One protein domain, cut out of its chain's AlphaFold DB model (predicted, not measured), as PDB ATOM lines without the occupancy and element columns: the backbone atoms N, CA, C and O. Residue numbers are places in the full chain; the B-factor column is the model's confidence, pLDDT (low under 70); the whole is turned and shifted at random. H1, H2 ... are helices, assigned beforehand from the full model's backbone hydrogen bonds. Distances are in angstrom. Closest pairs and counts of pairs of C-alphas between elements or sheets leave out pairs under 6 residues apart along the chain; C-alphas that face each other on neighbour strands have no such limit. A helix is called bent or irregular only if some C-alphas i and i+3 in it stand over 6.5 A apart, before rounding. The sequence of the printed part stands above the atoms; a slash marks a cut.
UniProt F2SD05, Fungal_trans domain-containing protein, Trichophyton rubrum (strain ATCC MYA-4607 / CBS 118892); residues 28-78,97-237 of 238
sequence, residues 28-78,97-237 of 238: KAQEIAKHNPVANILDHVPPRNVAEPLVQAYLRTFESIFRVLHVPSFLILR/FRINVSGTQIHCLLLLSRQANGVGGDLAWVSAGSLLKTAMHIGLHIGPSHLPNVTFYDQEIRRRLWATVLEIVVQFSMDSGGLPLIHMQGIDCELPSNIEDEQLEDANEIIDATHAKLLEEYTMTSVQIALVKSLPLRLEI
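AT A GLANCE: This is residues 28 to 78 and 97 to 237 of the 238 residues of the protein "Fungal_trans domain-containing protein" of Trichophyton rubrum (strain ATCC MYA-4607 / CBS 118892) (UniProt F2SD05). A bundle of three helices, H5, H6 and H7, makes the core, with long H7 in the middle of the whole, H8 packed on H7 and H2 crossing H5. H1 and H4 lie out at the periphery, and residues 176 to 221 make a long loop from the end of H7 back to the beginning of H8. The printed part has 192 residues with eight named helices, H1 to H8 in order, and no named strand; the class is all helix. It is compact, with a radius of gyration of the C-alphas of 16.4 A and spans of 45 by 41 by 36 A.

IN THESE COORDINATES: H1, residues 28 to 34, begins at C-alpha 28 (13.807, -6.887, 31.517). H2 is residues 48 to 61, 19.7 A long, H3 residues 63 to 66 and H4 residues 71 to 78. H5, residues 101 to 116, is 22.7 A long, H6, residues 123 to 137, 21.3 A, and H7, residues 152 to 175, 34.6 A. H8, residues 222 to 237, spans 23.0 A and ends at C-alpha 237 (2.574, -12.963, 60.607); it is irregular, C-alphas 229 and 232 being 7.3 A apart, with a kink of 47 degrees near residue 231.

HOW THE PARTS SIT: H7 is the hub, touching H3, H5, H6 and H8. H5, H6 and H7 form an up and down bundle, each running against the one before it. The hairpin H6 and H7 has a shallow tilt of 29 degrees, its closest C-alphas, those of Trp 125 and Phe 172, 5.1 A apart. H8 touches H7 at a steep tilt of 40 degrees, the same way, closest at the C-alphas of Ala 163 and Val 228, 6.3 A. H2 touches H5 with residues 54 to 58 alone, about perpendicular at 76 degrees; the C-alphas of Leu 54 and Ser 113 are closest, 6.5 A. H1 and H4 touch no helix. Every O i to N i+4 pair is within hydrogen-bond range in H1, H4, H5, H6 and H7; H2 has 8 of 10 and H8 9 of 12, and H3 is too short for such a pair.

THE WHOLE: The C-alphas of Gly 177 and Asn 204 are the two farthest apart, 46.6 A. Residues 79 to 96 are not printed, and C-alphas 78 and 97 are 22.2 A apart across the cut. The links H1 to H2, H6 to H7 and H7 to H8 are long. The mean pLDDT of the printed part is 79.5, with 35 residues under 70, among them 32 to 46 and 201 to 211.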
ATOM      1  N   LYS A  28      15.218  -7.193  31.273       79.69
ATOM      2  CA  LYS A  28      13.807  -6.887  31.517       79.69
ATOM      3  C   LYS A  28      13.474  -5.404  31.333       79.69
ATOM      4  O   LYS A  28      12.450  -5.089  30.736       79.69
ATOM      5  N   ALA A  29      14.351  -4.497  31.758       75.50
ATOM      6  CA  ALA A  29      14.223  -3.060  31.511       75.50
ATOM      7  C   ALA A  29      14.213  -2.736  30.005       75.50
ATOM      8  O   ALA A  29      13.387  -1.946  29.547       75.50
ATOM      9  N   GLN A  30      15.061  -3.401  29.208       78.94
ATOM     10  CA  GLN A  30      15.033  -3.271  27.747       78.94
ATOM     11  C   GLN A  30      13.766  -3.857  27.113       78.94
ATOM     12  O   GLN A  30      13.263  -3.283  26.152       78.94
ATOM     13  N   GLU A  31      13.243  -4.981  27.612       77.50
ATOM     14  CA  GLU A  31      11.954  -5.527  27.158       77.50
ATOM     15  C   GLU A  31      10.812  -4.542  27.416       77.50
ATOM     16  O   GLU A  31      10.030  -4.270  26.510       77.50
ATOM     17  N   ILE A  32      10.747  -3.964  28.621       69.12
ATOM     18  CA  ILE A  32       9.732  -2.973  29.007       69.12
ATOM     19  C   ILE A  32       9.802  -1.744  28.093       69.12
ATOM     20  O   ILE A  32       8.767  -1.298  27.606       69.12
ATOM     21  N   ALA A  33      11.006  -1.243  27.803       67.44
ATOM     22  CA  ALA A  33      11.209  -0.113  26.893       67.44
ATOM     23  C   ALA A  33      10.858  -0.430  25.421       67.44
ATOM     24  O   ALA A  33      10.509   0.473  24.664       67.44
ATOM     25  N   LYS A  34      10.937  -1.701  25.003       64.44
ATOM     26  CA  LYS A  34      10.577  -2.164  23.647       64.44
ATOM     27  C   LYS A  34       9.101  -2.557  23.505       64.44
ATOM     28  O   LYS A  34       8.628  -2.727  22.381       64.44
ATOM     29  N   HIS A  35       8.378  -2.760  24.606       59.28
ATOM     30  CA  HIS A  35       7.041  -3.345  24.579       59.28
ATOM     31  C   HIS A  35       5.973  -2.339  24.117       59.28
ATOM     32  O   HIS A  35       5.404  -1.580  24.904       59.28
ATOM     33  N   ASN A  36       5.620  -2.405  22.833       47.31
ATOM     34  CA  ASN A  36       4.537  -1.614  22.251       47.31
ATOM     35  C   ASN A  36       3.173  -1.985  22.893       47.31
ATOM     36  O   ASN A  36       2.868  -3.173  23.044       47.31
ATOM     37  N   PRO A  37       2.324  -1.029  23.313       50.03
ATOM     38  CA  PRO A  37       1.145  -1.353  24.111       50.03
ATOM     39  C   PRO A  37      -0.045  -1.863  23.260       50.03
ATOM     40  O   PRO A  37      -0.881  -1.088  22.809       50.03
ATOM     41  N   VAL A  38      -0.237  -3.182  23.172       43.62
ATOM     42  CA  VAL A  38      -1.498  -3.887  22.802       43.62
ATOM     43  C   VAL A  38      -2.083  -3.554  21.404       43.62
ATOM     44  O   VAL A  38      -1.381  -3.676  20.412       43.62
ATOM     45  N   ALA A  39      -3.373  -3.212  21.222       45.97
ATOM     46  CA  ALA A  39      -4.297  -2.430  22.070       45.97
ATOM     47  C   ALA A  39      -5.437  -3.229  22.783       45.97
ATOM     48  O   ALA A  39      -5.152  -4.281  23.336       45.97
ATOM     49  N   ASN A  40      -6.663  -2.674  22.862       51.28
ATOM     50  CA  ASN A  40      -7.957  -3.222  23.356       51.28
ATOM     51  C   ASN A  40      -8.109  -3.606  24.851       51.28
ATOM     52  O   ASN A  40      -7.870  -4.730  25.271       51.28
ATOM     53  N   ILE A  41      -8.546  -2.629  25.664       46.22
ATOM     54  CA  ILE A  41      -9.111  -2.810  27.028       46.22
ATOM     55  C   ILE A  41     -10.652  -2.721  27.015       46.22
ATOM     56  O   ILE A  41     -11.314  -3.114  27.972       46.22
ATOM     57  N   LEU A  42     -11.222  -2.167  25.940       51.00
ATOM     58  CA  LEU A  42     -12.578  -1.611  25.908       51.00
ATOM     59  C   LEU A  42     -13.679  -2.668  26.054       51.00
ATOM     60  O   LEU A  42     -14.717  -2.373  26.636       51.00
ATOM     61  N   ASP A  43     -13.414  -3.902  25.625       48.59
ATOM     62  CA  ASP A  43     -14.368  -5.019  25.644       48.59
ATOM     63  C   ASP A  43     -14.661  -5.558  27.061       48.59
ATOM     64  O   ASP A  43     -15.525  -6.418  27.248       48.59
ATOM     65  N   HIS A  44     -13.932  -5.076  28.074       53.06
ATOM     66  CA  HIS A  44     -14.076  -5.471  29.482       53.06
ATOM     67  C   HIS A  44     -14.308  -4.285  30.431       53.06
ATOM     68  O   HIS A  44     -14.456  -4.488  31.638       53.06
ATOM     69  N   VAL A  45     -14.362  -3.050  29.921       61.03
ATOM     70  CA  VAL A  45     -14.749  -1.890  30.734       61.03
ATOM     71  C   VAL A  45     -16.266  -1.952  30.949       61.03
ATOM     72  O   VAL A  45     -17.008  -1.969  29.965       61.03
ATOM     73  N   PRO A  46     -16.767  -1.987  32.200       67.31
ATOM     74  CA  PRO A  46     -18.204  -1.991  32.438       67.31
ATOM     75  C   PRO A  46     -18.835  -0.694  31.898       67.31
ATOM     76  O   PRO A  46     -18.186   0.357  31.914       67.31
ATOM     77  N   PRO A  47     -20.097  -0.727  31.430       73.19
ATOM     78  CA  PRO A  47     -20.745   0.452  30.864       73.19
ATOM     79  C   PRO A  47     -20.779   1.605  31.878       73.19
ATOM     80  O   PRO A  47     -20.781   1.389  33.092       73.19
ATOM     81  N   ARG A  48     -20.779   2.853  31.386       73.81
ATOM     82  CA  ARG A  48     -20.496   4.060  32.195       73.81
ATOM     83  C   ARG A  48     -21.362   4.189  33.455       73.81
ATOM     84  O   ARG A  48     -20.872   4.640  34.481       73.81
ATOM     85  N   ASN A  49     -22.620   3.760  33.387       77.12
ATOM     86  CA  ASN A  49     -23.567   3.735  34.507       77.12
ATOM     87  C   ASN A  49     -23.171   2.777  35.648       77.12
ATOM     88  O   ASN A  49     -23.610   2.979  36.774       77.12
ATOM     89  N   VAL A  50     -22.364   1.754  35.361       77.50
ATOM     90  CA  VAL A  50     -21.779   0.827  36.340       77.50
ATOM     91  C   VAL A  50     -20.378   1.287  36.743       77.50
ATOM     92  O   VAL A  50     -20.052   1.280  37.925       77.50
ATOM     93  N   ALA A  51     -19.556   1.743  35.790       77.44
ATOM     94  CA  ALA A  51     -18.205   2.229  36.077       77.44
ATOM     95  C   ALA A  51     -18.193   3.451  37.015       77.44
ATOM     96  O   ALA A  51     -17.367   3.526  37.920       77.44
ATOM     97  N   GLU A  52     -19.111   4.402  36.822       81.06
ATOM     98  CA  GLU A  52     -19.124   5.666  37.566       81.06
ATOM     99  C   GLU A  52     -19.383   5.469  39.081       81.06
ATOM    100  O   GLU A  52     -18.553   5.935  39.863       81.06
ATOM    101  N   PRO A  53     -20.413   4.725  39.547       81.88
ATOM    102  CA  PRO A  53     -20.561   4.405  40.971       81.88
ATOM    103  C   PRO A  53     -19.352   3.689  41.587       81.88
ATOM    104  O   PRO A  53     -19.016   3.957  42.739       81.88
ATOM    105  N   LEU A  54     -18.680   2.807  40.835       81.06
ATOM    106  CA  LEU A  54     -17.493   2.092  41.318       81.06
ATOM    107  C   LEU A  54     -16.294   3.027  41.504       81.06
ATOM    108  O   LEU A  54     -15.604   2.941  42.517       81.06
ATOM    109  N   VAL A  55     -16.086   3.964  40.576       84.06
ATOM    110  CA  VAL A  55     -15.067   5.018  40.700       84.06
ATOM    111  C   VAL A  55     -15.355   5.916  41.906       84.06
ATOM    112  O   VAL A  55     -14.449   6.181  42.690       84.06
ATOM    113  N   GLN A  56     -16.608   6.332  42.118       84.50
ATOM    114  CA  GLN A  56     -16.974   7.143  43.289       84.50
ATOM    115  C   GLN A  56     -16.798   6.376  44.610       84.50
ATOM    116  O   GLN A  56     -16.306   6.931  45.594       84.50
ATOM    117  N   ALA A  57     -17.150   5.086  44.642       84.31
ATOM    118  CA  ALA A  57     -16.905   4.229  45.798       84.31
ATOM    119  C   ALA A  57     -15.402   4.084  46.089       84.31
ATOM    120  O   ALA A  57     -15.000   4.182  47.248       84.31
ATOM    121  N   TYR A  58     -14.577   3.920  45.049       88.81
ATOM    122  CA  TYR A  58     -13.120   3.879  45.159       88.81
ATOM    123  C   TYR A  58     -12.537   5.188  45.715       88.81
ATOM    124  O   TYR A  58     -11.851   5.152  46.738       88.81
ATOM    125  N   LEU A  59     -12.868   6.338  45.114       89.31
ATOM    126  CA  LEU A  59     -12.368   7.653  45.543       89.31
ATOM    127  C   LEU A  59     -12.726   7.968  47.003       89.31
ATOM    128  O   LEU A  59     -11.921   8.540  47.727       89.31
ATOM    129  N   ARG A  60     -13.917   7.558  47.455       87.75
ATOM    130  CA  ARG A  60     -14.378   7.773  48.835       87.75
ATOM    131  C   ARG A  60     -13.731   6.841  49.865       87.75
ATOM    132  O   ARG A  60     -13.624   7.222  51.024       87.75
ATOM    133  N   THR A  61     -13.396   5.608  49.481       86.69
ATOM    134  CA  THR A  61     -13.155   4.511  50.446       86.69
ATOM    135  C   THR A  61     -11.723   3.984  50.419       86.69
ATOM    136  O   THR A  61     -11.219   3.538  51.443       86.69
ATOM    137  N   PHE A  62     -11.067   4.024  49.257       90.44
ATOM    138  CA  PHE A  62      -9.796   3.341  49.020       90.44
ATOM    139  C   PHE A  62      -8.669   4.268  48.564       90.44
ATOM    140  O   PHE A  62      -7.513   3.958  48.831       90.44
ATOM    141  N   GLU A  63      -8.961   5.390  47.902       90.56
ATOM    142  CA  GLU A  63      -7.928   6.256  47.313       90.56
ATOM    143  C   GLU A  63      -6.865   6.721  48.322       90.56
ATOM    144  O   GLU A  63      -5.678   6.604  48.033       90.56
ATOM    145  N   SER A  64      -7.264   7.129  49.532       88.56
ATOM    146  CA  SER A  64      -6.351   7.566  50.606       88.56
ATOM    147  C   SER A  64      -5.360   6.499  51.091       88.56
ATOM    148  O   SER A  64      -4.381   6.828  51.758       88.56
ATOM    149  N   ILE A  65      -5.611   5.226  50.780       89.06
ATOM    150  CA  ILE A  65      -4.781   4.077  51.163       89.06
ATOM    151  C   ILE A  65      -4.030   3.539  49.940       89.06
ATOM    152  O   ILE A  65      -2.830   3.269  49.995       89.06
ATOM    153  N   PHE A  66      -4.751   3.365  48.832       90.81
ATOM    154  CA  PHE A  66      -4.321   2.561  47.694       90.81
ATOM    155  C   PHE A  66      -3.742   3.364  46.532       90.81
ATOM    156  O   PHE A  66      -2.940   2.787  45.802       90.81
ATOM    157  N   ARG A  67      -4.107   4.645  46.356       90.56
ATOM    158  CA  ARG A  67      -3.450   5.585  45.418       90.56
ATOM    159  C   ARG A  67      -3.256   5.029  43.991       90.56
ATOM    160  O   ARG A  67      -2.232   5.253  43.348       90.56
ATOM    161  N   VAL A  68      -4.224   4.242  43.504       86.38
ATOM    162  CA  VAL A  68      -4.173   3.521  42.213       86.38
ATOM    163  C   VAL A  68      -4.154   4.487  41.029       86.38
ATOM    164  O   VAL A  68      -3.582   4.184  39.979       86.38
ATOM    165  N   LEU A  69      -4.825   5.628  41.177       85.75
ATOM    166  CA  LEU A  69      -5.029   6.632  40.141       85.75
ATOM    167  C   LEU A  69      -4.400   7.953  40.574       85.75
ATOM    168  O   LEU A  69      -4.505   8.337  41.732       85.75
ATOM    169  N   HIS A  70      -3.841   8.701  39.623       84.00
ATOM    170  CA  HIS A  70      -3.624  10.126  39.840       84.00
ATOM    171  C   HIS A  70      -4.975  10.840  39.720       84.00
ATOM    172  O   HIS A  70      -5.513  10.975  38.615       84.00
ATOM    173  N   VAL A  71      -5.565  11.220  40.856       82.38
ATOM    174  CA  VAL A  71      -6.939  11.745  40.908       82.38
ATOM    175  C   VAL A  71      -7.118  13.012  40.061       82.38
ATOM    176  O   VAL A  71      -8.076  13.026  39.282       82.38
ATOM    177  N   PRO A  72      -6.224  14.025  40.106       79.62
ATOM    178  CA  PRO A  72      -6.356  15.221  39.271       79.62
ATOM    179  C   PRO A  72      -6.413  14.892  37.774       79.62
ATOM    180  O   PRO A  72      -7.412  15.186  37.113       79.62
ATOM    181  N   SER A  73      -5.421  14.163  37.243       77.00
ATOM    182  CA  SER A  73      -5.401  13.775  35.823       77.00
ATOM    183  C   SER A  73      -6.604  12.914  35.426       77.00
ATOM    184  O   SER A  73      -7.155  13.089  34.339       77.00
ATOM    185  N   PHE A  74      -7.056  12.007  36.298       80.75
ATOM    186  CA  PHE A  74      -8.247  11.197  36.040       80.75
ATOM    187  C   PHE A  74      -9.520  12.057  35.932       80.75
ATOM    188  O   PHE A  74     -10.328  11.863  35.018       80.75
ATOM    189  N   LEU A  75      -9.694  13.035  36.828       78.31
ATOM    190  CA  LEU A  75     -10.835  13.951  36.801       78.31
ATOM    191  C   LEU A  75     -10.785  14.904  35.599       78.31
ATOM    192  O   LEU A  75     -11.826  15.137  34.984       78.31
ATOM    193  N   ILE A  76      -9.598  15.376  35.205       75.88
ATOM    194  CA  ILE A  76      -9.386  16.184  33.993       75.88
ATOM    195  C   ILE A  76      -9.797  15.396  32.740       75.88
ATOM    196  O   ILE A  76     -10.627  15.867  31.961       75.88
ATOM    197  N   LEU A  77      -9.312  14.160  32.569       70.25
ATOM    198  CA  LEU A  77      -9.693  13.299  31.439       70.25
ATOM    199  C   LEU A  77     -11.207  13.019  31.404       70.25
ATOM    200  O   LEU A  77     -11.823  13.025  30.333       70.25
ATOM    201  N   ARG A  78     -11.829  12.832  32.577       70.12
ATOM    202  CA  ARG A  78     -13.285  12.669  32.724       70.12
ATOM    203  C   ARG A  78     -14.060  13.942  32.357       70.12
ATOM    204  O   ARG A  78     -15.148  13.819  31.791       70.12
ATOM    205  N   PHE A  97      -6.427  -9.527  29.773       49.88
ATOM    206  CA  PHE A  97      -6.064  -8.239  30.364       49.88
ATOM    207  C   PHE A  97      -4.789  -7.730  29.680       49.88
ATOM    208  O   PHE A  97      -3.782  -8.437  29.643       49.88
ATOM    209  N   ARG A  98      -4.803  -6.497  29.157       59.31
ATOM    210  CA  ARG A  98      -3.585  -5.883  28.601       59.31
ATOM    211  C   ARG A  98      -2.538  -5.740  29.698       59.31
ATOM    212  O   ARG A  98      -2.761  -5.065  30.699       59.31
ATOM    213  N   ILE A  99      -1.376  -6.337  29.468       67.81
ATOM    214  CA  ILE A  99      -0.261  -6.347  30.411       67.81
ATOM    215  C   ILE A  99       0.493  -5.007  30.291       67.81
ATOM    216  O   ILE A  99       1.494  -4.888  29.591       67.81
ATOM    217  N   ASN A 100      -0.053  -3.956  30.912       75.75
ATOM    218  CA  ASN A 100       0.544  -2.618  31.034       75.75
ATOM    219  C   ASN A 100       0.044  -1.889  32.301       75.75
ATOM    220  O   ASN A 100      -0.767  -2.433  33.055       75.75
ATOM    221  N   VAL A 101       0.537  -0.665  32.543       82.00
ATOM    222  CA  VAL A 101       0.205   0.142  33.736       82.00
ATOM    223  C   VAL A 101      -1.311   0.318  33.883       82.00
ATOM    224  O   VAL A 101      -1.862  -0.071  34.908       82.00
ATOM    225  N   SER A 102      -2.011   0.779  32.841       80.19
ATOM    226  CA  SER A 102      -3.466   1.000  32.886       80.19
ATOM    227  C   SER A 102      -4.272  -0.286  33.096       80.19
ATOM    228  O   SER A 102      -5.248  -0.284  33.842       80.19
ATOM    229  N   GLY A 103      -3.867  -1.402  32.480       78.31
ATOM    230  CA  GLY A 103      -4.494  -2.706  32.720       78.31
ATOM    231  C   GLY A 103      -4.298  -3.197  34.158       78.31
ATOM    232  O   GLY A 103      -5.220  -3.751  34.752       78.31
ATOM    233  N   THR A 104      -3.132  -2.915  34.748       85.56
ATOM    234  CA  THR A 104      -2.831  -3.211  36.158       85.56
ATOM    235  C   THR A 104      -3.654  -2.322  37.097       85.56
ATOM    236  O   THR A 104      -4.264  -2.843  38.023       85.56
ATOM    237  N   GLN A 105      -3.777  -1.017  36.812       88.12
ATOM    238  CA  GLN A 105      -4.662  -0.100  37.550       88.12
ATOM    239  C   GLN A 105      -6.120  -0.583  37.527       88.12
ATOM    240  O   GLN A 105      -6.750  -0.681  38.576       88.12
ATOM    241  N   ILE A 106      -6.645  -0.958  36.354       82.81
ATOM    242  CA  ILE A 106      -8.000  -1.518  36.222       82.81
ATOM    243  C   ILE A 106      -8.150  -2.799  37.055       82.81
ATOM    244  O   ILE A 106      -9.157  -2.961  37.739       82.81
ATOM    245  N   HIS A 107      -7.156  -3.690  37.052       84.56
ATOM    246  CA  HIS A 107      -7.202  -4.918  37.847       84.56
ATOM    247  C   HIS A 107      -7.197  -4.628  39.365       84.56
ATOM    248  O   HIS A 107      -7.999  -5.224  40.087       84.56
ATOM    249  N   CYS A 108      -6.409  -3.655  39.844       90.44
ATOM    250  CA  CYS A 108      -6.480  -3.168  41.229       90.44
ATOM    251  C   CYS A 108      -7.883  -2.637  41.579       90.44
ATOM    252  O   CYS A 108      -8.476  -3.063  42.569       90.44
ATOM    253  N   LEU A 109      -8.448  -1.753  40.746       88.81
ATOM    254  CA  LEU A 109      -9.785  -1.176  40.962       88.81
ATOM    255  C   LEU A 109     -10.886  -2.246  40.981       88.81
ATOM    256  O   LEU A 109     -11.801  -2.172  41.801       88.81
ATOM    257  N   LEU A 110     -10.796  -3.259  40.115       82.50
ATOM    258  CA  LEU A 110     -11.739  -4.380  40.082       82.50
ATOM    259  C   LEU A 110     -11.659  -5.243  41.350       82.50
ATOM    260  O   LEU A 110     -12.700  -5.686  41.835       82.50
ATOM    261  N   LEU A 111     -10.466  -5.461  41.910       85.00
ATOM    262  CA  LEU A 111     -10.295  -6.190  43.173       85.00
ATOM    263  C   LEU A 111     -10.844  -5.405  44.370       85.00
ATOM    264  O   LEU A 111     -11.629  -5.954  45.139       85.00
ATOM    265  N   LEU A 112     -10.532  -4.114  44.480       89.06
ATOM    266  CA  LEU A 112     -11.063  -3.247  45.543       89.06
ATOM    267  C   LEU A 112     -12.594  -3.100  45.451       89.06
ATOM    268  O   LEU A 112     -13.307  -3.198  46.448       89.06
ATOM    269  N   SER A 113     -13.129  -2.967  44.233       83.38
ATOM    270  CA  SER A 113     -14.573  -3.022  43.969       83.38
ATOM    271  C   SER A 113     -15.187  -4.342  44.442       83.38
ATOM    272  O   SER A 113     -16.256  -4.347  45.051       83.38
ATOM    273  N   ARG A 114     -14.537  -5.476  44.163       80.56
ATOM    274  CA  ARG A 114     -14.984  -6.805  44.604       80.56
ATOM    275  C   ARG A 114     -15.003  -6.920  46.129       80.56
ATOM    276  O   ARG A 114     -16.021  -7.354  46.664       80.56
ATOM    277  N   GLN A 115     -13.956  -6.447  46.808       83.38
ATOM    278  CA  GLN A 115     -13.865  -6.383  48.274       83.38
ATOM    279  C   GLN A 115     -15.029  -5.577  48.873       83.38
ATOM    280  O   GLN A 115     -15.787  -6.101  49.685       83.38
ATOM    281  N   ALA A 116     -15.252  -4.344  48.397       83.56
ATOM    282  CA  ALA A 116     -16.312  -3.461  48.903       83.56
ATOM    283  C   ALA A 116     -17.742  -3.994  48.708       83.56
ATOM    284  O   ALA A 116     -18.648  -3.586  49.431       83.56
ATOM    285  N   ASN A 117     -17.956  -4.884  47.736       79.81
ATOM    286  CA  ASN A 117     -19.259  -5.497  47.467       79.81
ATOM    287  C   ASN A 117     -19.379  -6.933  48.022       79.81
ATOM    288  O   ASN A 117     -20.396  -7.582  47.788       79.81
ATOM    289  N   GLY A 118     -18.358  -7.460  48.712       74.88
ATOM    290  CA  GLY A 118     -18.331  -8.852  49.187       74.88
ATOM    291  C   GLY A 118     -18.318  -9.902  48.064       74.88
ATOM    292  O   GLY A 118     -18.688 -11.056  48.277       74.88
ATOM    293  N   VAL A 119     -17.920  -9.523  46.844       70.19
ATOM    294  CA  VAL A 119     -17.988 -10.378  45.651       70.19
ATOM    295  C   VAL A 119     -16.649 -11.058  45.401       70.19
ATOM    296  O   VAL A 119     -15.741 -10.465  44.821       70.19
ATOM    297  N   GLY A 120     -16.544 -12.347  45.718       60.38
ATOM    298  CA  GLY A 120     -15.477 -13.188  45.168       60.38
ATOM    299  C   GLY A 120     -14.934 -14.292  46.060       60.38
ATOM    300  O   GLY A 120     -14.361 -15.223  45.500       60.38
ATOM    301  N   GLY A 121     -15.124 -14.205  47.382       66.56
ATOM    302  CA  GLY A 121     -14.613 -15.187  48.350       66.56
ATOM    303  C   GLY A 121     -13.140 -15.549  48.120       66.56
ATOM    304  O   GLY A 121     -12.362 -14.734  47.618       66.56
ATOM    305  N   ASP A 122     -12.796 -16.806  48.387       63.34
ATOM    306  CA  ASP A 122     -11.451 -17.384  48.254       63.34
ATOM    307  C   ASP A 122     -10.829 -17.189  46.852       63.34
ATOM    308  O   ASP A 122      -9.610 -17.118  46.690       63.34
ATOM    309  N   LEU A 123     -11.653 -17.057  45.801       69.19
ATOM    310  CA  LEU A 123     -11.170 -16.831  44.432       69.19
ATOM    311  C   LEU A 123     -10.547 -15.440  44.247       69.19
ATOM    312  O   LEU A 123      -9.769 -15.237  43.312       69.19
ATOM    313  N   ALA A 124     -10.867 -14.471  45.109       74.25
ATOM    314  CA  ALA A 124     -10.293 -13.133  45.021       74.25
ATOM    315  C   ALA A 124      -8.790 -13.117  45.368       74.25
ATOM    316  O   ALA A 124      -8.035 -12.381  44.730       74.25
ATOM    317  N   TRP A 125      -8.329 -14.005  46.258       80.75
ATOM    318  CA  TRP A 125      -6.901 -14.244  46.508       80.75
ATOM    319  C   TRP A 125      -6.170 -14.764  45.261       80.75
ATOM    320  O   TRP A 125      -5.098 -14.266  44.915       80.75
ATOM    321  N   VAL A 126      -6.782 -15.684  44.504       80.75
ATOM    322  CA  VAL A 126      -6.219 -16.176  43.230       80.75
ATOM    323  C   VAL A 126      -6.077 -15.035  42.214       80.75
ATOM    324  O   VAL A 126      -5.057 -14.927  41.528       80.75
ATOM    325  N   SER A 127      -7.067 -14.139  42.142       82.50
ATOM    326  CA  SER A 127      -6.992 -12.931  41.313       82.50
ATOM    327  C   SER A 127      -5.902 -11.954  41.786       82.50
ATOM    328  O   SER A 127      -5.157 -11.449  40.948       82.50
ATOM    329  N   ALA A 128      -5.717 -11.755  43.096       87.12
ATOM    330  CA  ALA A 128      -4.608 -10.959  43.640       87.12
ATOM    331  C   ALA A 128      -3.229 -11.576  43.314       87.12
ATOM    332  O   ALA A 128      -2.305 -10.873  42.902       87.12
ATOM    333  N   GLY A 129      -3.096 -12.905  43.374       87.19
ATOM    334  CA  GLY A 129      -1.897 -13.614  42.914       87.19
ATOM    335  C   GLY A 129      -1.633 -13.453  41.408       87.19
ATOM    336  O   GLY A 129      -0.476 -13.400  40.980       87.19
ATOM    337  N   SER A 130      -2.685 -13.326  40.593       86.19
ATOM    338  CA  SER A 130      -2.569 -12.971  39.171       86.19
ATOM    339  C   SER A 130      -2.108 -11.519  38.985       86.19
ATOM    340  O   SER A 130      -1.170 -11.275  38.225       86.19
ATOM    341  N   LEU A 131      -2.679 -10.570  39.743       87.88
ATOM    342  CA  LEU A 131      -2.269  -9.160  39.749       87.88
ATOM    343  C   LEU A 131      -0.766  -9.011  40.034       87.88
ATOM    344  O   LEU A 131      -0.080  -8.313  39.285       87.88
ATOM    345  N   LEU A 132      -0.238  -9.711  41.047       90.81
ATOM    346  CA  LEU A 132       1.194  -9.699  41.372       90.81
ATOM    347  C   LEU A 132       2.056 -10.126  40.176       90.81
ATOM    348  O   LEU A 132       3.039  -9.463  39.842       90.81
ATOM    349  N   LYS A 133       1.667 -11.208  39.492       86.88
ATOM    350  CA  LYS A 133       2.389 -11.726  38.320       86.88
ATOM    351  C   LYS A 133       2.311 -10.764  37.132       86.88
ATOM    352  O   LYS A 133       3.321 -10.564  36.461       86.88
ATOM    353  N   THR A 134       1.166 -10.120  36.898       86.25
ATOM    354  CA  THR A 134       1.015  -9.068  35.876       86.25
ATOM    355  C   THR A 134       1.905  -7.857  36.181       86.25
ATOM    356  O   THR A 134       2.643  -7.408  35.305       86.25
ATOM    357  N   ALA A 135       1.904  -7.377  37.427       89.19
ATOM    358  CA  ALA A 135       2.736  -6.266  37.889       89.19
ATOM    359  C   ALA A 135       4.240  -6.572  37.766       89.19
ATOM    360  O   ALA A 135       5.018  -5.736  37.298       89.19
ATOM    361  N   MET A 136       4.652  -7.794  38.115       89.19
ATOM    362  CA  MET A 136       6.022  -8.259  37.897       89.19
ATOM    363  C   MET A 136       6.371  -8.327  36.403       89.19
ATOM    364  O   MET A 136       7.447  -7.877  36.016       89.19
ATOM    365  N   HIS A 137       5.459  -8.807  35.550       83.81
ATOM    366  CA  HIS A 137       5.688  -8.918  34.106       83.81
ATOM    367  C   HIS A 137       5.955  -7.558  33.432       83.81
ATOM    368  O   HIS A 137       6.834  -7.483  32.572       83.81
ATOM    369  N   ILE A 138       5.263  -6.486  33.842       84.31
ATOM    370  CA  ILE A 138       5.494  -5.107  33.347       84.31
ATOM    371  C   ILE A 138       6.623  -4.360  34.081       84.31
ATOM    372  O   ILE A 138       6.879  -3.184  33.805       84.31
ATOM    373  N   GLY A 139       7.278  -5.029  35.033       85.81
ATOM    374  CA  GLY A 139       8.411  -4.499  35.786       85.81
ATOM    375  C   GLY A 139       8.078  -3.447  36.838       85.81
ATOM    376  O   GLY A 139       8.934  -2.614  37.100       85.81
ATOM    377  N   LEU A 140       6.894  -3.466  37.465       89.19
ATOM    378  CA  LEU A 140       6.624  -2.574  38.611       89.19
ATOM    379  C   LEU A 140       7.553  -2.844  39.809       89.19
ATOM    380  O   LEU A 140       7.837  -1.947  40.585       89.19
ATOM    381  N   HIS A 141       8.066  -4.070  39.928       89.62
ATOM    382  CA  HIS A 141       9.026  -4.479  40.959       89.62
ATOM    383  C   HIS A 141      10.461  -3.950  40.751       89.62
ATOM    384  O   HIS A 141      11.310  -4.154  41.622       89.62
ATOM    385  N   ILE A 142      10.746  -3.327  39.602       86.38
ATOM    386  CA  ILE A 142      12.058  -2.780  39.237       86.38
ATOM    387  C   ILE A 142      12.044  -1.277  39.535       86.38
ATOM    388  O   ILE A 142      11.130  -0.577  39.103       86.38
ATOM    389  N   GLY A 143      13.069  -0.789  40.241       82.62
ATOM    390  CA  GLY A 143      13.254   0.634  40.532       82.62
ATOM    391  C   GLY A 143      13.157   1.501  39.271       82.62
ATOM    392  O   GLY A 143      13.805   1.168  38.272       82.62
ATOM    393  N   PRO A 144      12.380   2.604  39.270       78.12
ATOM    394  CA  PRO A 144      12.252   3.451  38.085       78.12
ATOM    395  C   PRO A 144      13.584   4.080  37.652       78.12
ATOM    396  O   PRO A 144      13.803   4.284  36.461       78.12
ATOM    397  N   SER A 145      14.505   4.267  38.601       74.75
ATOM    398  CA  SER A 145      15.909   4.652  38.411       74.75
ATOM    399  C   SER A 145      16.716   3.701  37.505       74.75
ATOM    400  O   SER A 145      17.766   4.082  36.988       74.75
ATOM    401  N   HIS A 146      16.228   2.481  37.247       74.38
ATOM    402  CA  HIS A 146      16.810   1.528  36.291       74.38
ATOM    403  C   HIS A 146      16.145   1.539  34.902       74.38
ATOM    404  O   HIS A 146      16.570   0.789  34.018       74.38
ATOM    405  N   LEU A 147      15.098   2.343  34.689       75.75
ATOM    406  CA  LEU A 147      14.367   2.409  33.425       75.75
ATOM    407  C   LEU A 147      14.838   3.618  32.591       75.75
ATOM    408  O   LEU A 147      14.774   4.752  33.065       75.75
ATOM    409  N   PRO A 148      15.287   3.426  31.336       74.12
ATOM    410  CA  PRO A 148      15.740   4.537  30.504       74.12
ATOM    411  C   PRO A 148      14.565   5.412  30.046       74.12
ATOM    412  O   PRO A 148      13.536   4.895  29.616       74.12
ATOM    413  N   ASN A 149      14.764   6.734  30.051       71.81
ATOM    414  CA  ASN A 149      13.854   7.739  29.481       71.81
ATOM    415  C   ASN A 149      12.422   7.749  30.067       71.81
ATOM    416  O   ASN A 149      11.463   8.014  29.342       71.81
ATOM    417  N   VAL A 150      12.262   7.466  31.364       74.31
ATOM    418  CA  VAL A 150      10.960   7.501  32.057       74.31
ATOM    419  C   VAL A 150      10.775   8.840  32.780       74.31
ATOM    420  O   VAL A 150      11.648   9.250  33.546       74.31
ATOM    421  N   THR A 151       9.644   9.520  32.552       81.06
ATOM    422  CA  THR A 151       9.329  10.820  33.179       81.06
ATOM    423  C   THR A 151       9.148  10.688  34.694       81.06
ATOM    424  O   THR A 151       8.752   9.624  35.164       81.06
ATOM    425  N   PHE A 152       9.381  11.753  35.473       81.94
ATOM    426  CA  PHE A 152       9.156  11.731  36.930       81.94
ATOM    427  C   PHE A 152       7.737  11.255  37.292       81.94
ATOM    428  O   PHE A 152       7.574  10.387  38.150       81.94
ATOM    429  N   TYR A 153       6.733  11.738  36.553       83.06
ATOM    430  CA  TYR A 153       5.348  11.282  36.651       83.06
ATOM    431  C   TYR A 153       5.228   9.758  36.476       83.06
ATOM    432  O   TYR A 153       4.736   9.062  37.363       83.06
ATOM    433  N   ASP A 154       5.736   9.205  35.371       81.12
ATOM    434  CA  ASP A 154       5.673   7.762  35.103       81.12
ATOM    435  C   ASP A 154       6.452   6.932  36.139       81.12
ATOM    436  O   ASP A 154       6.054   5.806  36.454       81.12
ATOM    437  N   GLN A 155       7.556   7.466  36.673       84.25
ATOM    438  CA  GLN A 155       8.329   6.831  37.741       84.25
ATOM    439  C   GLN A 155       7.507   6.741  39.035       84.25
ATOM    440  O   GLN A 155       7.395   5.660  39.617       84.25
ATOM    441  N   GLU A 156       6.882   7.838  39.464       87.69
ATOM    442  CA  GLU A 156       6.107   7.869  40.704       87.69
ATOM    443  C   GLU A 156       4.808   7.055  40.603       87.69
ATOM    444  O   GLU A 156       4.499   6.284  41.513       87.69
ATOM    445  N   ILE A 157       4.092   7.120  39.473       87.69
ATOM    446  CA  ILE A 157       2.910   6.273  39.240       87.69
ATOM    447  C   ILE A 157       3.278   4.783  39.291       87.69
ATOM    448  O   ILE A 157       2.506   3.982  39.820       87.69
ATOM    449  N   ARG A 158       4.472   4.391  38.819       90.50
ATOM    450  CA  ARG A 158       4.974   3.014  38.977       90.50
ATOM    451  C   ARG A 158       5.241   2.652  40.441       90.50
ATOM    452  O   ARG A 158       4.809   1.575  40.847       90.50
ATOM    453  N   ARG A 159       5.890   3.525  41.229       91.50
ATOM    454  CA  ARG A 159       6.162   3.284  42.666       91.50
ATOM    455  C   ARG A 159       4.873   3.136  43.471       91.50
ATOM    456  O   ARG A 159       4.706   2.144  44.184       91.50
ATOM    457  N   ARG A 160       3.929   4.066  43.294       93.25
ATOM    458  CA  ARG A 160       2.607   4.027  43.938       93.25
ATOM    459  C   ARG A 160       1.842   2.765  43.560       93.25
ATOM    460  O   ARG A 160       1.409   2.036  44.445       93.25
ATOM    461  N   LEU A 161       1.748   2.441  42.268       93.50
ATOM    462  CA  LEU A 161       1.025   1.253  41.810       93.50
ATOM    463  C   LEU A 161       1.672  -0.059  42.282       93.50
ATOM    464  O   LEU A 161       0.960  -1.021  42.567       93.50
ATOM    465  N   TRP A 162       3.002  -0.121  42.400       94.81
ATOM    466  CA  TRP A 162       3.678  -1.277  42.993       94.81
ATOM    467  C   TRP A 162       3.325  -1.448  44.474       94.81
ATOM    468  O   TRP A 162       2.949  -2.546  44.890       94.81
ATOM    469  N   ALA A 163       3.368  -0.360  45.246       94.69
ATOM    470  CA  ALA A 163       2.946  -0.348  46.643       94.69
ATOM    471  C   ALA A 163       1.482  -0.799  46.806       94.69
ATOM    472  O   ALA A 163       1.193  -1.630  47.667       94.69
ATOM    473  N   THR A 164       0.575  -0.344  45.929       95.50
ATOM    474  CA  THR A 164      -0.811  -0.836  45.857       95.50
ATOM    475  C   THR A 164      -0.875  -2.351  45.664       95.50
ATOM    476  O   THR A 164      -1.620  -3.028  46.367       95.50
ATOM    477  N   VAL A 165      -0.133  -2.897  44.694       94.94
ATOM    478  CA  VAL A 165      -0.179  -4.330  44.363       94.94
ATOM    479  C   VAL A 165       0.291  -5.173  45.545       94.94
ATOM    480  O   VAL A 165      -0.349  -6.175  45.859       94.94
ATOM    481  N   LEU A 166       1.364  -4.758  46.223       94.19
ATOM    482  CA  LEU A 166       1.845  -5.422  47.436       94.19
ATOM    483  C   LEU A 166       0.782  -5.404  48.545       94.19
ATOM    484  O   LEU A 166       0.508  -6.448  49.132       94.19
ATOM    485  N   GLU A 167       0.140  -4.256  48.782       94.31
ATOM    486  CA  GLU A 167      -0.907  -4.125  49.801       94.31
ATOM    487  C   GLU A 167      -2.127  -5.007  49.504       94.31
ATOM    488  O   GLU A 167      -2.564  -5.761  50.369       94.31
ATOM    489  N   ILE A 168      -2.637  -4.969  48.266       92.75
ATOM    490  CA  ILE A 168      -3.759  -5.810  47.821       92.75
ATOM    491  C   ILE A 168      -3.421  -7.290  48.024       92.75
ATOM    492  O   ILE A 168      -4.233  -8.037  48.565       92.75
ATOM    493  N   VAL A 169      -2.227  -7.734  47.622       92.38
ATOM    494  CA  VAL A 169      -1.833  -9.143  47.768       92.38
ATOM    495  C   VAL A 169      -1.800  -9.559  49.235       92.38
ATOM    496  O   VAL A 169      -2.306 -10.633  49.545       92.38
ATOM    497  N   VAL A 170      -1.256  -8.736  50.136       92.06
ATOM    498  CA  VAL A 170      -1.222  -9.055  51.572       92.06
ATOM    499  C   VAL A 170      -2.626  -9.072  52.174       92.06
ATOM    500  O   VAL A 170      -2.965 -10.049  52.833       92.06
ATOM    501  N   GLN A 171      -3.472  -8.075  51.893       89.75
ATOM    502  CA  GLN A 171      -4.849  -8.042  52.406       89.75
ATOM    503  C   GLN A 171      -5.667  -9.255  51.964       89.75
ATOM    504  O   GLN A 171      -6.163  -9.988  52.811       89.75
ATOM    505  N   PHE A 172      -5.733  -9.543  50.661       88.12
ATOM    506  CA  PHE A 172      -6.494 -10.697  50.166       88.12
ATOM    507  C   PHE A 172      -5.930 -12.046  50.638       88.12
ATOM    508  O   PHE A 172      -6.680 -13.019  50.712       88.12
ATOM    509  N   SER A 173      -4.632 -12.113  50.953       87.44
ATOM    510  CA  SER A 173      -4.006 -13.299  51.546       87.44
ATOM    511  C   SER A 173      -4.459 -13.481  53.001       87.44
ATOM    512  O   SER A 173      -5.008 -14.534  53.324       87.44
ATOM    513  N   MET A 174      -4.368 -12.434  53.834       85.44
ATOM    514  CA  MET A 174      -4.855 -12.445  55.224       85.44
ATOM    515  C   MET A 174      -6.368 -12.719  55.313       85.44
ATOM    516  O   MET A 174      -6.782 -13.590  56.075       85.44
ATOM    517  N   ASP A 175      -7.183 -12.042  54.494       84.25
ATOM    518  CA  ASP A 175      -8.647 -12.202  54.454       84.25
ATOM    519  C   ASP A 175      -9.073 -13.638  54.079       84.25
ATOM    520  O   ASP A 175     -10.137 -14.097  54.495       84.25
ATOM    521  N   SER A 176      -8.244 -14.354  53.305       83.69
ATOM    522  CA  SER A 176      -8.515 -15.727  52.843       83.69
ATOM    523  C   SER A 176      -7.751 -16.808  53.624       83.69
ATOM    524  O   SER A 176      -7.865 -17.987  53.290       83.69
ATOM    525  N   GLY A 177      -6.932 -16.439  54.618       81.12
ATOM    526  CA  GLY A 177      -6.050 -17.368  55.342       81.12
ATOM    527  C   GLY A 177      -4.979 -18.046  54.470       81.12
ATOM    528  O   GLY A 177      -4.554 -19.162  54.770       81.12
ATOM    529  N   GLY A 178      -4.583 -17.413  53.362       79.81
ATOM    530  CA  GLY A 178      -3.546 -17.894  52.448       79.81
ATOM    531  C   GLY A 178      -2.225 -17.149  52.641       79.81
ATOM    532  O   GLY A 178      -2.223 -15.987  53.024       79.81
ATOM    533  N   LEU A 179      -1.095 -17.783  52.314       81.38
ATOM    534  CA  LEU A 179       0.220 -17.142  52.427       81.38
ATOM    535  C   LEU A 179       0.454 -16.136  51.274       81.38
ATOM    536  O   LEU A 179       0.376 -16.536  50.102       81.38
ATOM    537  N   PRO A 180       0.815 -14.866  51.544       83.38
ATOM    538  CA  PRO A 180       1.228 -13.928  50.504       83.38
ATOM    539  C   PRO A 180       2.586 -14.342  49.914       83.38
ATOM    540  O   PRO A 180       3.632 -14.196  50.541       83.38
ATOM    541  N   LEU A 181       2.591 -14.826  48.667       83.25
ATOM    542  CA  LEU A 181       3.797 -15.295  47.958       83.25
ATOM    543  C   LEU A 181       4.690 -14.143  47.445       83.25
ATOM    544  O   LEU A 181       5.073 -14.098  46.273       83.25
ATOM    545  N   ILE A 182       5.013 -13.193  48.324       84.88
ATOM    546  CA  ILE A 182       5.863 -12.030  48.062       84.88
ATOM    547  C   ILE A 182       7.278 -12.336  48.557       84.88
ATOM    548  O   ILE A 182       7.550 -12.354  49.754       84.88
ATOM    549  N   HIS A 183       8.207 -12.556  47.628       79.31
ATOM    550  CA  HIS A 183       9.613 -12.763  47.963       79.31
ATOM    551  C   HIS A 183      10.373 -11.432  47.923       79.31
ATOM    552  O   HIS A 183      10.631 -10.889  46.847       79.31
ATOM    553  N   MET A 184      10.755 -10.912  49.094       75.56
ATOM    554  CA  MET A 184      11.428  -9.610  49.207       75.56
ATOM    555  C   MET A 184      12.799  -9.593  48.503       75.56
ATOM    556  O   MET A 184      13.182  -8.583  47.910       75.56
ATOM    557  N   GLN A 185      13.518 -10.725  48.450       68.75
ATOM    558  CA  GLN A 185      14.728 -10.840  47.629       68.75
ATOM    559  C   GLN A 185      14.366 -10.829  46.134       68.75
ATOM    560  O   GLN A 185      14.036 -11.853  45.538       68.75
ATOM    561  N   GLY A 186      14.472  -9.666  45.498       66.44
ATOM    562  CA  GLY A 186      14.049  -9.515  44.102       66.44
ATOM    563  C   GLY A 186      13.753  -8.073  43.748       66.44
ATOM    564  O   GLY A 186      14.253  -7.585  42.739       66.44
ATOM    565  N   ILE A 187      12.990  -7.440  44.635       78.38
ATOM    566  CA  ILE A 187      12.358  -6.135  44.482       78.38
ATOM    567  C   ILE A 187      13.400  -5.027  44.661       78.38
ATOM    568  O   ILE A 187      14.091  -4.997  45.675       78.38
ATOM    569  N   ASP A 188      13.481  -4.121  43.685       79.44
ATOM    570  CA  ASP A 188      14.302  -2.896  43.739       79.44
ATOM    571  C   ASP A 188      13.444  -1.632  43.612       79.44
ATOM    572  O   ASP A 188      13.967  -0.531  43.474       79.44
ATOM    573  N   CYS A 189      12.116  -1.778  43.593       83.69
ATOM    574  CA  CYS A 189      11.225  -0.633  43.613       83.69
ATOM    575  C   CYS A 189      11.355   0.106  44.947       83.69
ATOM    576  O   CYS A 189      11.064  -0.443  46.010       83.69
ATOM    577  N   GLU A 190      11.772   1.363  44.853       85.56
ATOM    578  CA  GLU A 190      11.811   2.327  45.948       85.56
ATOM    579  C   GLU A 190      10.406   2.574  46.528       85.56
ATOM    580  O   GLU A 190       9.384   2.315  45.883       85.56
ATOM    581  N   LEU A 191      10.360   3.124  47.746       87.94
ATOM    582  CA  LEU A 191       9.127   3.639  48.344       87.94
ATOM    583  C   LEU A 191       8.540   4.776  47.480       87.94
ATOM    584  O   LEU A 191       9.316   5.546  46.909       87.94
ATOM    585  N   PRO A 192       7.202   4.943  47.429       91.06
ATOM    586  CA  PRO A 192       6.579   6.155  46.894       91.06
ATOM    587  C   PRO A 192       7.176   7.421  47.523       91.06
ATOM    588  O   PRO A 192       7.508   7.428  48.714       91.06
ATOM    589  N   SER A 193       7.319   8.492  46.744       89.56
ATOM    590  CA  SER A 193       7.824   9.765  47.266       89.56
ATOM    591  C   SER A 193       6.759  10.478  48.103       89.56
ATOM    592  O   SER A 193       5.576  10.477  47.763       89.56
ATOM    593  N   ASN A 194       7.171  11.120  49.201       90.12
ATOM    594  CA  ASN A 194       6.268  11.885  50.064       90.12
ATOM    595  C   ASN A 194       5.983  13.268  49.445       90.12
ATOM    596  O   ASN A 194       6.497  14.289  49.895       90.12
ATOM    597  N   ILE A 195       5.215  13.264  48.356       88.12
ATOM    598  CA  ILE A 195       4.787  14.444  47.597       88.12
ATOM    599  C   ILE A 195       3.260  14.498  47.512       88.12
ATOM    600  O   ILE A 195       2.586  13.458  47.565       88.12
ATOM    601  N   GLU A 196       2.740  15.711  47.342       85.50
ATOM    602  CA  GLU A 196       1.342  15.947  46.976       85.50
ATOM    603  C   GLU A 196       1.097  15.646  45.488       85.50
ATOM    604  O   GLU A 196       2.034  15.414  44.720       85.50
ATOM    605  N   ASP A 197      -0.170  15.621  45.071       82.12
ATOM    606  CA  ASP A 197      -0.546  15.291  43.688       82.12
ATOM    607  C   ASP A 197      -0.362  16.478  42.730       82.12
ATOM    608  O   ASP A 197       0.016  16.289  41.580       82.12
ATOM    609  N   GLU A 198      -0.497  17.713  43.208       80.06
ATOM    610  CA  GLU A 198      -0.224  18.921  42.418       80.06
ATOM    611  C   GLU A 198       1.247  18.973  41.960       80.06
ATOM    612  O   GLU A 198       1.550  19.421  40.857       80.06
ATOM    613  N   GLN A 199       2.168  18.424  42.765       74.38
ATOM    614  CA  GLN A 199       3.598  18.329  42.441       74.38
ATOM    615  C   GLN A 199       3.910  17.318  41.318       74.38
ATOM    616  O   GLN A 199       5.056  17.219  40.889       74.38
ATOM    617  N   LEU A 200       2.924  16.542  40.849       75.06
ATOM    618  CA  LEU A 200       3.067  15.631  39.709       75.06
ATOM    619  C   LEU A 200       2.649  16.256  38.370       75.06
ATOM    620  O   LEU A 200       2.853  15.625  37.331       75.06
ATOM    621  N   GLU A 201       2.065  17.458  38.371       66.94
ATOM    622  CA  GLU A 201       1.526  18.085  37.157       66.94
ATOM    623  C   GLU A 201       2.586  18.859  36.346       66.94
ATOM    624  O   GLU A 201       2.467  18.954  35.120       66.94
ATOM    625  N   ASP A 202       3.667  19.326  36.984       56.25
ATOM    626  CA  ASP A 202       4.753  20.096  36.355       56.25
ATOM    627  C   ASP A 202       5.757  19.220  35.575       56.25
ATOM    628  O   ASP A 202       6.956  19.157  35.846       56.25
ATOM    629  N   ALA A 203       5.267  18.568  34.518       50.00
ATOM    630  CA  ALA A 203       6.038  17.666  33.653       50.00
ATOM    631  C   ALA A 203       7.202  18.318  32.860       50.00
ATOM    632  O   ALA A 203       7.905  17.616  32.131       50.00
ATOM    633  N   ASN A 204       7.395  19.639  32.967       46.69
ATOM    634  CA  ASN A 204       8.457  20.391  32.284       46.69
ATOM    635  C   ASN A 204       9.685  20.675  33.158       46.69
ATOM    636  O   ASN A 204      10.731  21.026  32.609       46.69
ATOM    637  N   GLU A 205       9.591  20.538  34.482       49.16
ATOM    638  CA  GLU A 205      10.761  20.661  35.349       49.16
ATOM    639  C   GLU A 205      11.407  19.291  35.571       49.16
ATOM    640  O   GLU A 205      10.745  18.251  35.634       49.16
ATOM    641  N   ILE A 206      12.736  19.274  35.700       49.03
ATOM    642  CA  ILE A 206      13.444  18.099  36.208       49.03
ATOM    643  C   ILE A 206      13.188  18.082  37.716       49.03
ATOM    644  O   ILE A 206      13.992  18.601  38.490       49.03
ATOM    645  N   ILE A 207      12.038  17.531  38.114       51.44
ATOM    646  CA  ILE A 207      11.667  17.354  39.518       51.44
ATOM    647  C   ILE A 207      12.586  16.281  40.108       51.44
ATOM    648  O   ILE A 207      12.315  15.082  40.080       51.44
ATOM    649  N   ASP A 208      13.729  16.742  40.600       51.97
ATOM    650  CA  ASP A 208      14.626  15.966  41.435       51.97
ATOM    651  C   ASP A 208      13.941  15.634  42.777       51.97
ATOM    652  O   ASP A 208      13.026  16.331  43.236       51.97
ATOM    653  N   ALA A 209      14.410  14.569  43.431       52.97
ATOM    654  CA  ALA A 209      13.891  14.049  44.697       52.97
ATOM    655  C   ALA A 209      13.960  15.059  45.864       52.97
ATOM    656  O   ALA A 209      13.387  14.823  46.926       52.97
ATOM    657  N   THR A 210      14.616  16.201  45.653       56.22
ATOM    658  CA  THR A 210      14.677  17.377  46.530       56.22
ATOM    659  C   THR A 210      13.318  18.009  46.859       56.22
ATOM    660  O   THR A 210      13.229  18.726  47.853       56.22
ATOM    661  N   HIS A 211      12.258  17.724  46.094       65.69
ATOM    662  CA  HIS A 211      10.895  18.219  46.357       65.69
ATOM    663  C   HIS A 211      10.034  17.291  47.232       65.69
ATOM    664  O   HIS A 211       8.899  17.643  47.566       65.69
ATOM    665  N   ALA A 212      10.541  16.107  47.597       74.69
ATOM    666  CA  ALA A 212       9.863  15.221  48.536       74.69
ATOM    667  C   ALA A 212       9.935  15.797  49.957       74.69
ATOM    668  O   ALA A 212      11.016  16.111  50.457       74.69
ATOM    669  N   LYS A 213       8.782  15.903  50.622       79.75
ATOM    670  CA  LYS A 213       8.710  16.334  52.020       79.75
ATOM    671  C   LYS A 213       9.365  15.299  52.935       79.75
ATOM    672  O   LYS A 213       9.436  14.109  52.607       79.75
ATOM    673  N   LEU A 214       9.783  15.741  54.120       81.31
ATOM    674  CA  LEU A 214      10.246  14.845  55.183       81.31
ATOM    675  C   LEU A 214       9.181  13.783  55.492       81.31
ATOM    676  O   LEU A 214       7.988  14.037  55.358       81.31
ATOM    677  N   LEU A 215       9.595  12.581  55.891       82.00
ATOM    678  CA  LEU A 215       8.687  11.438  56.097       82.00
ATOM    679  C   LEU A 215       7.738  11.631  57.293       82.00
ATOM    680  O   LEU A 215       6.752  10.909  57.428       82.00
ATOM    681  N   GLU A 216       8.073  12.585  58.152       84.44
ATOM    682  CA  GLU A 216       7.331  13.068  59.307       84.44
ATOM    683  C   GLU A 216       6.218  14.059  58.918       84.44
ATOM    684  O   GLU A 216       5.269  14.247  59.679       84.44
ATOM    685  N   GLU A 217       6.308  14.686  57.739       86.94
ATOM    686  CA  GLU A 217       5.273  15.577  57.216       86.94
ATOM    687  C   GLU A 217       4.176  14.772  56.514       86.94
ATOM    688  O   GLU A 217       4.432  13.964  55.619       86.94
ATOM    689  N   TYR A 218       2.925  15.010  56.910       88.25
ATOM    690  CA  TYR A 218       1.775  14.347  56.308       88.25
ATOM    691  C   TYR A 218       1.530  14.838  54.872       88.25
ATOM    692  O   TYR A 218       1.408  16.038  54.629       88.25
ATOM    693  N   THR A 219       1.375  13.883  53.957       89.94
ATOM    694  CA  THR A 219       0.825  14.036  52.604       89.94
ATOM    695  C   THR A 219      -0.237  12.961  52.373       89.94
ATOM    696  O   THR A 219      -0.328  11.977  53.116       89.94
ATOM    697  N   MET A 220      -0.974  13.059  51.266       86.38
ATOM    698  CA  MET A 220      -1.870  11.977  50.825       86.38
ATOM    699  C   MET A 220      -1.147  10.655  50.494       86.38
ATOM    700  O   MET A 220      -1.794   9.625  50.313       86.38
ATOM    701  N   THR A 221       0.188  10.646  50.427       89.88
ATOM    702  CA  THR A 221       1.007   9.460  50.128       89.88
ATOM    703  C   THR A 221       1.590   8.809  51.401       89.88
ATOM    704  O   THR A 221       2.001   7.646  51.371       89.88
ATOM    705  N   SER A 222       1.555   9.482  52.561       91.62
ATOM    706  CA  SER A 222       2.173   8.991  53.809       91.62
ATOM    707  C   SER A 222       1.601   7.656  54.312       91.62
ATOM    708  O   SER A 222       2.355   6.820  54.816       91.62
ATOM    709  N   VAL A 223       0.295   7.409  54.135       92.56
ATOM    710  CA  VAL A 223      -0.352   6.132  54.507       92.56
ATOM    711  C   VAL A 223       0.224   4.971  53.696       92.56
ATOM    712  O   VAL A 223       0.602   3.943  54.259       92.56
ATOM    713  N   GLN A 224       0.366   5.152  52.381       92.88
ATOM    714  CA  GLN A 224       0.931   4.139  51.493       92.88
ATOM    715  C   GLN A 224       2.401   3.845  51.843       92.88
ATOM    716  O   GLN A 224       2.808   2.684  51.893       92.88
ATOM    717  N   ILE A 225       3.186   4.876  52.176       93.38
ATOM    718  CA  ILE A 225       4.579   4.721  52.631       93.38
ATOM    719  C   ILE A 225       4.648   3.924  53.946       93.38
ATOM    720  O   ILE A 225       5.487   3.030  54.078       93.38
ATOM    721  N   ALA A 226       3.766   4.200  54.912       93.19
ATOM    722  CA  ALA A 226       3.701   3.460  56.177       93.19
ATOM    723  C   ALA A 226       3.322   1.978  55.977       93.19
ATOM    724  O   ALA A 226       3.889   1.090  56.624       93.19
ATOM    725  N   LEU A 227       2.419   1.687  55.036       93.31
ATOM    726  CA  LEU A 227       2.060   0.317  54.668       93.31
ATOM    727  C   LEU A 227       3.241  -0.444  54.053       93.31
ATOM    728  O   LEU A 227       3.527  -1.559  54.488       93.31
ATOM    729  N   VAL A 228       3.997   0.150  53.125       92.44
ATOM    730  CA  VAL A 228       5.183  -0.530  52.566       92.44
ATOM    731  C   VAL A 228       6.292  -0.688  53.614       92.44
ATOM    732  O   VAL A 228       6.917  -1.743  53.677       92.44
ATOM    733  N   LYS A 229       6.502   0.291  54.507       92.38
ATOM    734  CA  LYS A 229       7.466   0.163  55.621       92.38
ATOM    735  C   LYS A 229       7.113  -0.962  56.602       92.38
ATOM    736  O   LYS A 229       8.011  -1.619  57.113       92.38
ATOM    737  N   SER A 230       5.824  -1.195  56.855       92.88
ATOM    738  CA  SER A 230       5.340  -2.286  57.717       92.88
ATOM    739  C   SER A 230       5.214  -3.639  57.003       92.88
ATOM    740  O   SER A 230       4.943  -4.646  57.657       92.88
ATOM    741  N   LEU A 231       5.414  -3.691  55.680       91.25
ATOM    742  CA  LEU A 231       5.264  -4.909  54.881       91.25
ATOM    743  C   LEU A 231       6.117  -6.092  55.379       91.25
ATOM    744  O   LEU A 231       5.541  -7.171  55.488       91.25
ATOM    745  N   PRO A 232       7.417  -5.952  55.726       89.88
ATOM    746  CA  PRO A 232       8.219  -7.093  56.181       89.88
ATOM    747  C   PRO A 232       7.608  -7.786  57.404       89.88
ATOM    748  O   PRO A 232       7.390  -8.990  57.373       89.88
ATOM    749  N   LEU A 233       7.216  -7.008  58.420       88.88
ATOM    750  CA  LEU A 233       6.571  -7.521  59.631       88.88
ATOM    751  C   LEU A 233       5.223  -8.191  59.327       88.88
ATOM    752  O   LEU A 233       4.895  -9.214  59.917       88.88
ATOM    753  N   ARG A 234       4.439  -7.639  58.390       89.19
ATOM    754  CA  ARG A 234       3.158  -8.241  57.983       89.19
ATOM    755  C   ARG A 234       3.336  -9.555  57.220       89.19
ATOM    756  O   ARG A 234       2.491 -10.427  57.356       89.19
ATOM    757  N   LEU A 235       4.431  -9.726  56.475       88.06
ATOM    758  CA  LEU A 235       4.771 -10.992  55.810       88.06
ATOM    759  C   LEU A 235       5.276 -12.077  56.779       88.06
ATOM    760  O   LEU A 235       5.273 -13.246  56.411       88.06
ATOM    761  N   GLU A 236       5.701 -11.719  57.993       84.25
ATOM    762  CA  GLU A 236       6.112 -12.679  59.033       84.25
ATOM    763  C   GLU A 236       4.928 -13.265  59.825       84.25
ATOM    764  O   GLU A 236       5.082 -14.308  60.463       84.25
ATOM    765  N   ILE A 237       3.762 -12.603  59.805       81.94
ATOM    766  CA  ILE A 237       2.574 -12.963  60.607       81.94
ATOM    767  C   ILE A 237       1.348 -13.387  59.779       81.94
ATOM    768  O   ILE A 237       0.324 -13.725  60.377       81.94
TER     769      ILE A 237